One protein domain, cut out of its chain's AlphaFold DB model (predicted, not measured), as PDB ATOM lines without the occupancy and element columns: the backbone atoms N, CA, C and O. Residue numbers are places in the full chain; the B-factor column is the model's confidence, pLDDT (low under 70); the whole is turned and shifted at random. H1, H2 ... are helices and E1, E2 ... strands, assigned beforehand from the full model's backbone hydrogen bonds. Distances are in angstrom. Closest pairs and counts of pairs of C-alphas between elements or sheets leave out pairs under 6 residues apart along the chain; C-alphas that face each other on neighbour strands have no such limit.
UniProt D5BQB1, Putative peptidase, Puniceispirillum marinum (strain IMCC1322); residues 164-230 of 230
ATOM      1  N   THR A 164     -39.633  45.160   7.181       88.06
ATOM      2  CA  THR A 164     -38.877  44.963   5.938       88.06
ATOM      3  C   THR A 164     -37.895  43.814   6.082       88.06
ATOM      4  O   THR A 164     -37.550  43.400   7.186       88.06
ATOM      5  N   THR A 165     -37.455  43.243   4.965       89.88
ATOM      6  CA  THR A 165     -36.414  42.216   4.975       89.88
ATOM      7  C   THR A 165     -35.045  42.882   5.087       89.88
ATOM      8  O   THR A 165     -34.622  43.612   4.193       89.88
ATOM      9  N   CYS A 166     -34.357  42.626   6.195       90.38
ATOM     10  CA  CYS A 166     -32.986  43.060   6.416       90.38
ATOM     11  C   CYS A 166     -32.027  41.926   6.058       90.38
ATOM     12  O   CYS A 166     -32.254  40.767   6.415       90.38
ATOM     13  N   ARG A 167     -30.952  42.258   5.344       90.50
ATOM     14  CA  ARG A 167     -29.915  41.312   4.911       90.50
ATOM     15  C   ARG A 167     -28.591  41.638   5.575       90.50
ATOM     16  O   ARG A 167     -28.300  42.810   5.801       90.50
ATOM     17  N   LEU A 168     -27.814  40.603   5.885       88.69
ATOM     18  CA  LEU A 168     -26.494  40.761   6.485       88.69
ATOM     19  C   LEU A 168     -25.593  41.535   5.519       88.69
ATOM     20  O   LEU A 168     -25.398  41.113   4.381       88.69
ATOM     21  N   ALA A 169     -25.076  42.669   5.975       86.19
ATOM     22  CA  ALA A 169     -24.145  43.500   5.229       86.19
ATOM     23  C   ALA A 169     -22.704  43.141   5.601       86.19
ATOM     24  O   ALA A 169     -21.911  42.789   4.731       86.19
ATOM     25  N   VAL A 170     -22.379  43.200   6.896       84.69
ATOM     26  CA  VAL A 170     -21.033  42.941   7.424       84.69
ATOM     27  C   VAL A 170     -21.143  42.234   8.772       84.69
ATOM     28  O   VAL A 170     -22.095  42.460   9.518       84.69
ATOM     29  N   GLN A 171     -20.176  41.378   9.084       86.12
ATOM     30  CA  GLN A 171     -20.004  40.802  10.414       86.12
ATOM     31  C   GLN A 171     -18.576  41.062  10.888       86.12
ATOM     32  O   GLN A 171     -17.637  40.855  10.123       86.12
ATOM     33  N   GLU A 172     -18.423  41.491  12.134       82.19
ATOM     34  CA  GLU A 172     -17.125  41.778  12.746       82.19
ATOM     35  C   GLU A 172     -16.970  41.012  14.055       82.19
ATOM     36  O   GLU A 172     -17.941  40.815  14.788       82.19
ATOM     37  N   ARG A 173     -15.750  40.563  14.369       79.75
ATOM     38  CA  ARG A 173     -15.480  39.888  15.648       79.75
ATOM     39  C   ARG A 173     -15.321  40.913  16.759       79.75
ATOM     40  O   ARG A 173     -14.512  41.827  16.663       79.75
ATOM     41  N   VAL A 174     -16.046  40.699  17.850       78.56
ATOM     42  CA  VAL A 174     -15.963  41.514  19.059       78.56
ATOM     43  C   VAL A 174     -15.447  40.652  20.198       78.56
ATOM     44  O   VAL A 174     -16.158  39.842  20.793       78.56
ATOM     45  N   GLY A 175     -14.153  40.810  20.470       76.62
ATOM     46  CA  GLY A 175     -13.437  40.032  21.475       76.62
ATOM     47  C   GLY A 175     -13.232  38.565  21.076       76.62
ATOM     48  O   GLY A 175     -13.139  38.220  19.900       76.62
ATOM     49  N   LYS A 176     -13.114  37.688  22.085       71.88
ATOM     50  CA  LYS A 176     -12.792  36.259  21.891       71.88
ATOM     51  C   LYS A 176     -14.009  35.387  21.554       71.88
ATOM     52  O   LYS A 176     -13.826  34.303  21.011       71.88
ATOM     53  N   SER A 177     -15.223  35.838  21.877       74.38
ATOM     54  CA  SER A 177     -16.444  35.019  21.797       74.38
ATOM     55  C   SER A 177     -17.666  35.716  21.183       74.38
ATOM     56  O   SER A 177     -18.686  35.052  20.998       74.38
ATOM     57  N   GLY A 178     -17.582  37.002  20.818       81.12
ATOM     58  CA  GLY A 178     -18.684  37.762  20.218       81.12
ATOM     59  C   GLY A 178     -18.480  38.085  18.734       81.12
ATOM     60  O   GLY A 178     -17.357  38.237  18.255       81.12
ATOM     61  N   LEU A 179     -19.585  38.221  18.006       83.19
ATOM     62  CA  LEU A 179     -19.697  38.734  16.640       83.19
ATOM     63  C   LEU A 179     -20.732  39.865  16.637       83.19
ATOM     64  O   LEU A 179     -21.835  39.678  17.140       83.19
ATOM     65  N   ILE A 180     -20.428  41.015  16.043       86.88
ATOM     66  CA  ILE A 180     -21.444  42.019  15.703       86.88
ATOM     67  C   ILE A 180     -21.872  41.793  14.257       86.88
ATOM     68  O   ILE A 180     -21.051  41.807  13.345       86.88
ATOM     69  N   CYS A 181     -23.171  41.606  14.059       87.00
ATOM     70  CA  CYS A 181     -23.810  41.402  12.769       87.00
ATOM     71  C   CYS A 181     -24.553  42.679  12.371       87.00
ATOM     72  O   CYS A 181     -25.535  43.057  13.015       87.00
ATOM     73  N   PHE A 182     -24.123  43.322  11.293       88.06
ATOM     74  CA  PHE A 182     -24.775  44.502  10.745       88.06
ATOM     75  C   PHE A 182     -25.686  44.138   9.583       88.06
ATOM     76  O   PHE A 182     -25.276  43.440   8.654       88.06
ATOM     77  N   TYR A 183     -26.900  44.672   9.590       88.06
ATOM     78  CA  TYR A 183     -27.907  44.405   8.579       88.06
ATOM     79  C   TYR A 183     -28.385  45.681   7.900       88.06
ATOM     80  O   TYR A 183     -28.489  46.736   8.523       88.06
ATOM     81  N   THR A 184     -28.716  45.561   6.616       88.38
ATOM     82  CA  THR A 184     -29.296  46.639   5.815       88.38
ATOM     83  C   THR A 184     -30.617  46.200   5.185       88.38
ATOM     84  O   THR A 184     -30.741  45.080   4.678       88.38
ATOM     85  N   GLY A 185     -31.620  47.070   5.264       87.56
ATOM     86  CA  GLY A 185     -32.959  46.889   4.711       87.56
ATOM     87  C   GLY A 185     -33.319  47.965   3.683       87.56
ATOM     88  O   GLY A 185     -32.494  48.786   3.279       87.56
ATOM     89  N   ALA A 186     -34.579  47.963   3.243       84.38
ATOM     90  CA  ALA A 186     -35.092  48.960   2.303       84.38
ATOM     91  C   ALA A 186     -34.980  50.392   2.871       84.38
ATOM     92  O   ALA A 186     -35.119  50.597   4.070       84.38
ATOM     93  N   ASN A 187     -34.750  51.388   2.006       81.94
ATOM     94  CA  ASN A 187     -34.620  52.811   2.368       81.94
ATOM     95  C   ASN A 187     -33.626  53.103   3.507       81.94
ATOM     96  O   ASN A 187     -33.897  53.928   4.374       81.94
ATOM     97  N   ASN A 188     -32.453  52.463   3.466       79.62
ATOM     98  CA  ASN A 188     -31.350  52.704   4.400       79.62
ATOM     99  C   ASN A 188     -31.684  52.383   5.870       79.62
ATOM    100  O   ASN A 188     -31.069  52.934   6.781       79.62
ATOM    101  N   THR A 189     -32.622  51.461   6.104       84.81
ATOM    102  CA  THR A 189     -32.792  50.838   7.418       84.81
ATOM    103  C   THR A 189     -31.532  50.069   7.784       84.81
ATOM    104  O   THR A 189     -31.072  49.225   7.012       84.81
ATOM    105  N   GLN A 190     -30.957  50.391   8.939       84.62
ATOM    106  CA  GLN A 190     -29.748  49.764   9.460       84.62
ATOM    107  C   GLN A 190     -30.022  49.278  10.875       84.62
ATOM    108  O   GLN A 190     -30.551  50.021  11.698       84.62
ATOM    109  N   GLU A 191     -29.657  48.032  11.144       84.12
ATOM    110  CA  GLU A 191     -29.827  47.401  12.447       84.12
ATOM    111  C   GLU A 191     -28.598  46.537  12.736       84.12
ATOM    112  O   GLU A 191     -28.040  45.917  11.828       84.12
ATOM    113  N   SER A 192     -28.154  46.500  13.989       84.06
ATOM    114  CA  SER A 192     -26.993  45.718  14.414       84.06
ATOM    115  C   SER A 192     -27.352  44.844  15.605       84.06
ATOM    116  O   SER A 192     -27.898  45.349  16.584       84.06
ATOM    117  N   HIS A 193     -26.984  43.566  15.544       81.94
ATOM    118  CA  HIS A 193     -27.177  42.610  16.636       81.94
ATOM    119  C   HIS A 193     -25.855  41.958  17.003       81.94
ATOM    120  O   HIS A 193     -25.079  41.598  16.118       81.94
ATOM    121  N   THR A 194     -25.613  41.759  18.294       82.56
ATOM    122  CA  THR A 194     -24.471  40.975  18.770       82.56
ATOM    123  C   THR A 194     -24.891  39.513  18.888       82.56
ATOM    124  O   THR A 194     -25.871  39.202  19.560       82.56
ATOM    125  N   SER A 195     -24.160  38.623  18.228       84.62
ATOM    126  CA  SER A 195     -24.320  37.168  18.283       84.62
ATOM    127  C   SER A 195     -23.049  36.531  18.846       84.62
ATOM    128  O   SER A 195     -21.977  37.132  18.833       84.62
ATOM    129  N   GLU A 196     -23.141  35.306  19.345       85.94
ATOM    130  CA  GLU A 196     -21.971  34.559  19.811       85.94
ATOM    131  C   GLU A 196     -21.309  33.818  18.638       85.94
ATOM    132  O   GLU A 196     -21.961  33.449  17.657       85.94
ATOM    133  N   VAL A 197     -19.996  33.576  18.726       81.81
ATOM    134  CA  VAL A 197     -19.202  32.998  17.620       81.81
ATOM    135  C   VAL A 197     -19.730  31.639  17.137       81.81
ATOM    136  O   VAL A 197     -19.621  31.343  15.949       81.81
ATOM    137  N   TYR A 198     -20.329  30.827  18.015       79.94
ATOM    138  CA  TYR A 198     -20.887  29.521  17.635       79.94
ATOM    139  C   TYR A 198     -22.285  29.604  16.998       79.94
ATOM    140  O   TYR A 198     -22.656  28.703  16.250       79.94
ATOM    141  N   LEU A 199     -23.053  30.666  17.270       83.62
ATOM    142  CA  LEU A 199     -24.381  30.904  16.684       83.62
ATOM    143  C   LEU A 199     -24.276  31.523  15.285       83.62
ATOM    144  O   LEU A 199     -25.105  31.242  14.417       83.62
ATOM    145  N   GLY A 200     -23.246  32.340  15.053       83.88
ATOM    146  CA  GLY A 200     -23.041  33.043  13.789       83.88
ATOM    147  C   GLY A 200     -24.121  34.097  13.501       83.88
ATOM    148  O   GLY A 200     -25.015  34.354  14.311       83.88
ATOM    149  N   CYS A 201     -24.025  34.746  12.339       88.12
ATOM    150  CA  CYS A 201     -24.996  35.742  11.884       88.12
ATOM    151  C   CYS A 201     -26.015  35.119  10.918       88.12
ATOM    152  O   CYS A 201     -25.643  34.419   9.972       88.12
ATOM    153  N   GLN A 202     -27.307  35.414  11.100       89.31
ATOM    154  CA  GLN A 202     -28.328  35.035  10.121       89.31
ATOM    155  C   GLN A 202     -28.121  35.809   8.813       89.31
ATOM    156  O   GLN A 202     -27.714  36.963   8.812       89.31
ATOM    157  N   ARG A 203     -28.419  35.193   7.664       87.75
ATOM    158  CA  ARG A 203     -28.263  35.871   6.361       87.75
ATOM    159  C   ARG A 203     -29.343  36.921   6.099       87.75
ATOM    160  O   ARG A 203     -29.079  37.920   5.435       87.75
ATOM    161  N   GLN A 204     -30.558  36.684   6.592       90.38
ATOM    162  CA  GLN A 204     -31.705  37.572   6.421       90.38
ATOM    163  C   GLN A 204     -32.756  37.327   7.506       90.38
ATOM    164  O   GLN A 204     -32.976  36.178   7.887       90.38
ATOM    165  N   TYR A 205     -33.434  38.383   7.952       90.31
ATOM    166  CA  TYR A 205     -34.599  38.298   8.841       90.31
ATOM    167  C   TYR A 205     -35.539  39.498   8.627       90.31
ATOM    168  O   TYR A 205     -35.234  40.419   7.861       90.31
ATOM    169  N   LYS A 206     -36.721  39.472   9.256       90.50
ATOM    170  CA  LYS A 206     -37.675  40.591   9.217       90.50
ATOM    171  C   LYS A 206     -37.330  41.598  10.315       90.50
ATOM    172  O   LYS A 206     -37.526  41.300  11.488       90.50
ATOM    173  N   CYS A 207     -36.857  42.771   9.917       87.19
ATOM    174  CA  CYS A 207     -36.548  43.898  10.794       87.19
ATOM    175  C   CYS A 207     -37.669  44.942  10.757       87.19
ATOM    176  O   CYS A 207     -38.450  45.000   9.798       87.19
ATOM    177  N   LYS A 208     -37.733  45.795  11.782       89.19
ATOM    178  CA  LYS A 208     -38.625  46.959  11.788       89.19
ATOM    179  C   LYS A 208     -38.104  47.987  10.783       89.19
ATOM    180  O   LYS A 208     -36.939  48.362  10.826       89.19
ATOM    181  N   TYR A 209     -38.964  48.439   9.879       85.44
ATOM    182  CA  TYR A 209     -38.640  49.480   8.912       85.44
ATOM    183  C   TYR A 209     -38.363  50.796   9.637       85.44
ATOM    184  O   TYR A 209     -39.261  51.384  10.244       85.44
ATOM    185  N   ASP A 210     -37.125  51.267   9.543       84.12
ATOM    186  CA  ASP A 210     -36.691  52.547  10.087       84.12
ATOM    187  C   ASP A 210     -35.859  53.282   9.025       84.12
ATOM    188  O   ASP A 210     -34.711  52.914   8.784       84.12
ATOM    189  N   PRO A 211     -36.417  54.285   8.327       78.56
ATOM    190  CA  PRO A 211     -35.692  55.013   7.288       78.56
ATOM    191  C   PRO A 211     -34.655  56.004   7.847       78.56
ATOM    192  O   PRO A 211     -33.901  56.594   7.072       78.56
ATOM    193  N   ARG A 212     -34.628  56.250   9.167       77.94
ATOM    194  CA  ARG A 212     -33.678  57.158   9.830       77.94
ATOM    195  C   ARG A 212     -33.242  56.569  11.180       77.94
ATOM    196  O   ARG A 212     -33.626  57.110  12.221       77.94
ATOM    197  N   PRO A 213     -32.426  55.498  11.164       71.06
ATOM    198  CA  PRO A 213     -31.976  54.850  12.387       71.06
ATOM    199  C   PRO A 213     -31.240  55.848  13.284       71.06
ATOM    200  O   PRO A 213     -30.392  56.620  12.830       71.06
ATOM    201  N   LYS A 214     -31.575  55.850  14.576       66.00
ATOM    202  CA  LYS A 214     -30.868  56.650  15.583       66.00
ATOM    203  C   LYS A 214     -29.586  55.922  15.991       66.00
ATOM    204  O   LYS A 214     -29.658  54.905  16.669       66.00
ATOM    205  N   GLY A 215     -28.426  56.449  15.605       65.38
ATOM    206  CA  GLY A 215     -27.115  55.894  15.961       65.38
ATOM    207  C   GLY A 215     -26.035  56.245  14.940       65.38
ATOM    208  O   GLY A 215     -26.315  56.900  13.937       65.38
ATOM    209  N   MET A 216     -24.795  55.821  15.197       61.91
ATOM    210  CA  MET A 216     -23.723  55.879  14.196       61.91
ATOM    211  C   MET A 216     -24.118  55.041  12.981       61.91
ATOM    212  O   MET A 216     -24.606  53.921  13.133       61.91
ATOM    213  N   SER A 217     -23.909  55.573  11.775       67.88
ATOM    214  CA  SER A 217     -24.191  54.807  10.565       67.88
ATOM    215  C   SER A 217     -23.248  53.609  10.474       67.88
ATOM    216  O   SER A 217     -22.138  53.640  11.005       67.88
ATOM    217  N   LEU A 218     -23.658  52.570   9.749       69.44
ATOM    218  CA  LEU A 218     -22.847  51.395   9.434       69.44
ATOM    219  C   LEU A 218     -21.447  51.783   8.936       69.44
ATOM    220  O   LEU A 218     -20.459  51.137   9.261       69.44
ATOM    221  N   LYS A 219     -21.351  52.867   8.159       65.81
ATOM    222  CA  LYS A 219     -20.075  53.381   7.648       65.81
ATOM    223  C   LYS A 219     -19.201  53.951   8.762       65.81
ATOM    224  O   LYS A 219     -17.996  53.723   8.751       65.81
ATOM    225  N   ASP A 220     -19.805  54.654   9.717       69.38
ATOM    226  CA  ASP A 220     -19.095  55.265  10.842       69.38
ATOM    227  C   ASP A 220     -18.635  54.209  11.849       69.38
ATOM    228  O   ASP A 220     -17.523  54.299  12.357       69.38
ATOM    229  N   THR A 221     -19.447  53.170  12.080       68.19
ATOM    230  CA  THR A 221     -19.075  52.037  12.946       68.19
ATOM    231  C   THR A 221     -17.958  51.200  12.331       68.19
ATOM    232  O   THR A 221     -16.996  50.862  13.018       68.19
ATOM    233  N   LEU A 222     -18.029  50.910  11.027       68.00
ATOM    234  CA  LEU A 222     -16.953  50.203  10.323       68.00
ATOM    235  C   LEU A 222     -15.652  51.007  10.326       68.00
ATOM    236  O   LEU A 222     -14.583  50.445  10.555       68.00
ATOM    237  N   LYS A 223     -15.741  52.326  10.118       72.06
ATOM    238  CA  LYS A 223     -14.575  53.205  10.172       72.06
ATOM    239  C   LYS A 223     -13.968  53.249  11.575       72.06
ATOM    240  O   LYS A 223     -12.769  53.057  11.697       72.06
ATOM    241  N   SER A 224     -14.779  53.395  12.626       70.56
ATOM    242  CA  SER A 224     -14.266  53.404  14.003       70.56
ATOM    243  C   SER A 224     -13.607  52.087  14.412       70.56
ATOM    244  O   SER A 224     -12.655  52.102  15.181       70.56
ATOM    245  N   ILE A 225     -14.101  50.948  13.911       68.81
ATOM    246  CA  ILE A 225     -13.492  49.639  14.187       68.81
ATOM    247  C   ILE A 225     -12.154  49.518  13.460       68.81
ATOM    248  O   ILE A 225     -11.177  49.079  14.060       68.81
ATOM    249  N   LYS A 226     -12.097  49.934  12.190       73.12
ATOM    250  CA  LYS A 226     -10.854  49.939  11.417       73.12
ATOM    251  C   LYS A 226      -9.795  50.840  12.063       73.12
ATOM    252  O   LYS A 226      -8.675  50.391  12.261       73.12
ATOM    253  N   ASP A 227     -10.180  52.052  12.455       77.31
ATOM    254  CA  ASP A 227      -9.296  53.029  13.101       77.31
ATOM    255  C   ASP A 227      -8.852  52.588  14.516       77.31
ATOM    256  O   ASP A 227      -7.868  53.100  15.030       77.31
ATOM    257  N   ALA A 228      -9.564  51.658  15.167       69.50
ATOM    258  CA  ALA A 228      -9.165  51.075  16.455       69.50
ATOM    259  C   ALA A 228      -8.247  49.842  16.321       69.50
ATOM    260  O   ALA A 228      -7.732  49.353  17.328       69.50
ATOM    261  N   LEU A 229      -8.114  49.297  15.108       61.66
ATOM    262  CA  LEU A 229      -7.289  48.127  14.789       61.66
ATOM    263  C   LEU A 229      -5.952  48.497  14.123       61.66
ATOM    264  O   LEU A 229      -5.042  47.667  14.144       61.66
ATOM    265  N   GLU A 230      -5.848  49.692  13.531       59.72
ATOM    266  CA  GLU A 230      -4.592  50.325  13.081       59.72
ATOM    267  C   GLU A 230      -3.877  51.036  14.245       59.72
ATOM    268  O   GLU A 230      -2.626  50.958  14.283       59.72
TER     269      GLU A 230
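AT A GLANCE: This is residues 164 to 230 of the 230 residues of the protein "Putative peptidase" of Puniceispirillum marinum (strain IMCC1322) (UniProt D5BQB1). A four-stranded antiparallel sheet, strongly twisted and curled like part of a barrel, makes the core, and one helix, H1, runs past it and only grazes it with residues 218 to 225. The long strand E1 bends in the sheet, with E4 paired to its first part and the hairpin partner E2 to the rest. The printed part has 67 residues with four named strands and then one named helix, in the order E1 E2 E3 E4 H1; the sheet's order is E3 E2 E1 E4, and the class is mixed, helices and strands. The whole is compact, with a radius of gyration of the C-alphas of 12.1 A, and it spans 32 by 26 by 15 A.

IN THESE COORDINATES: E1, residues 164 to 174, is the longest strand at 26.6 A and begins at C-alpha 164 (-38.877, 44.963, 5.938). E2, residues 178 to 184, and E3, residues 190 to 196, each measure 20.0 A. E4, residues 204 to 208, measures 12.8 A. H1, residues 218 to 229, measures 16.8 A and ends at C-alpha 229 (-7.289, 48.127, 14.789).

HOW THE PARTS SIT: In the sheet E1 and E2 are inner strands, and E3 and E4 are edge strands. E1 and E2 form a hairpin, antiparallel at 149 degrees, with N 172 and O 180 at 2.9 A. E2 and E3 form another, at 156 degrees, with N 181 and O 193 at 2.8 A. E1, E2 and E3 are a meander, each strand the antiparallel neighbour of the one before; with E4 they make a Greek key, in which E1 is also the antiparallel neighbour of E4. Pairing along E1 is staggered: residues 164 to 167 pair with E4, with N 166 and O 205 at 2.9 A, and residues 167 to 174 pair with E2. E1 bends by 59 degrees at residue 170. Across the curled sheet, the closest C-alphas of E3 and E4 are those of Glu 191 and Cys 207, 7.8 A apart. H1 is on the sheet, with 15 pairs of C-alphas within 10 A, but only grazes it. The closest C-alphas of E3 and H1 are those of Gln 190 and Leu 218, 7.1 A apart. E1 and H1 are near each other, with 7 pairs of C-alphas within 10 A. In H1 every O i to N i+4 pair is within hydrogen-bond range.

THE WHOLE: The two C-alphas farthest apart are those of Thr 164 and Glu 230, at 35.4 A. The printed part has no cut and no long link; E1 to E2 and E2 to E3 are tight links, and E3 to E4 and E4 to H1 are short. The mean pLDDT of the printed part is 80.2; residues 214 to 222, 225 and 228 to 230 are under 70.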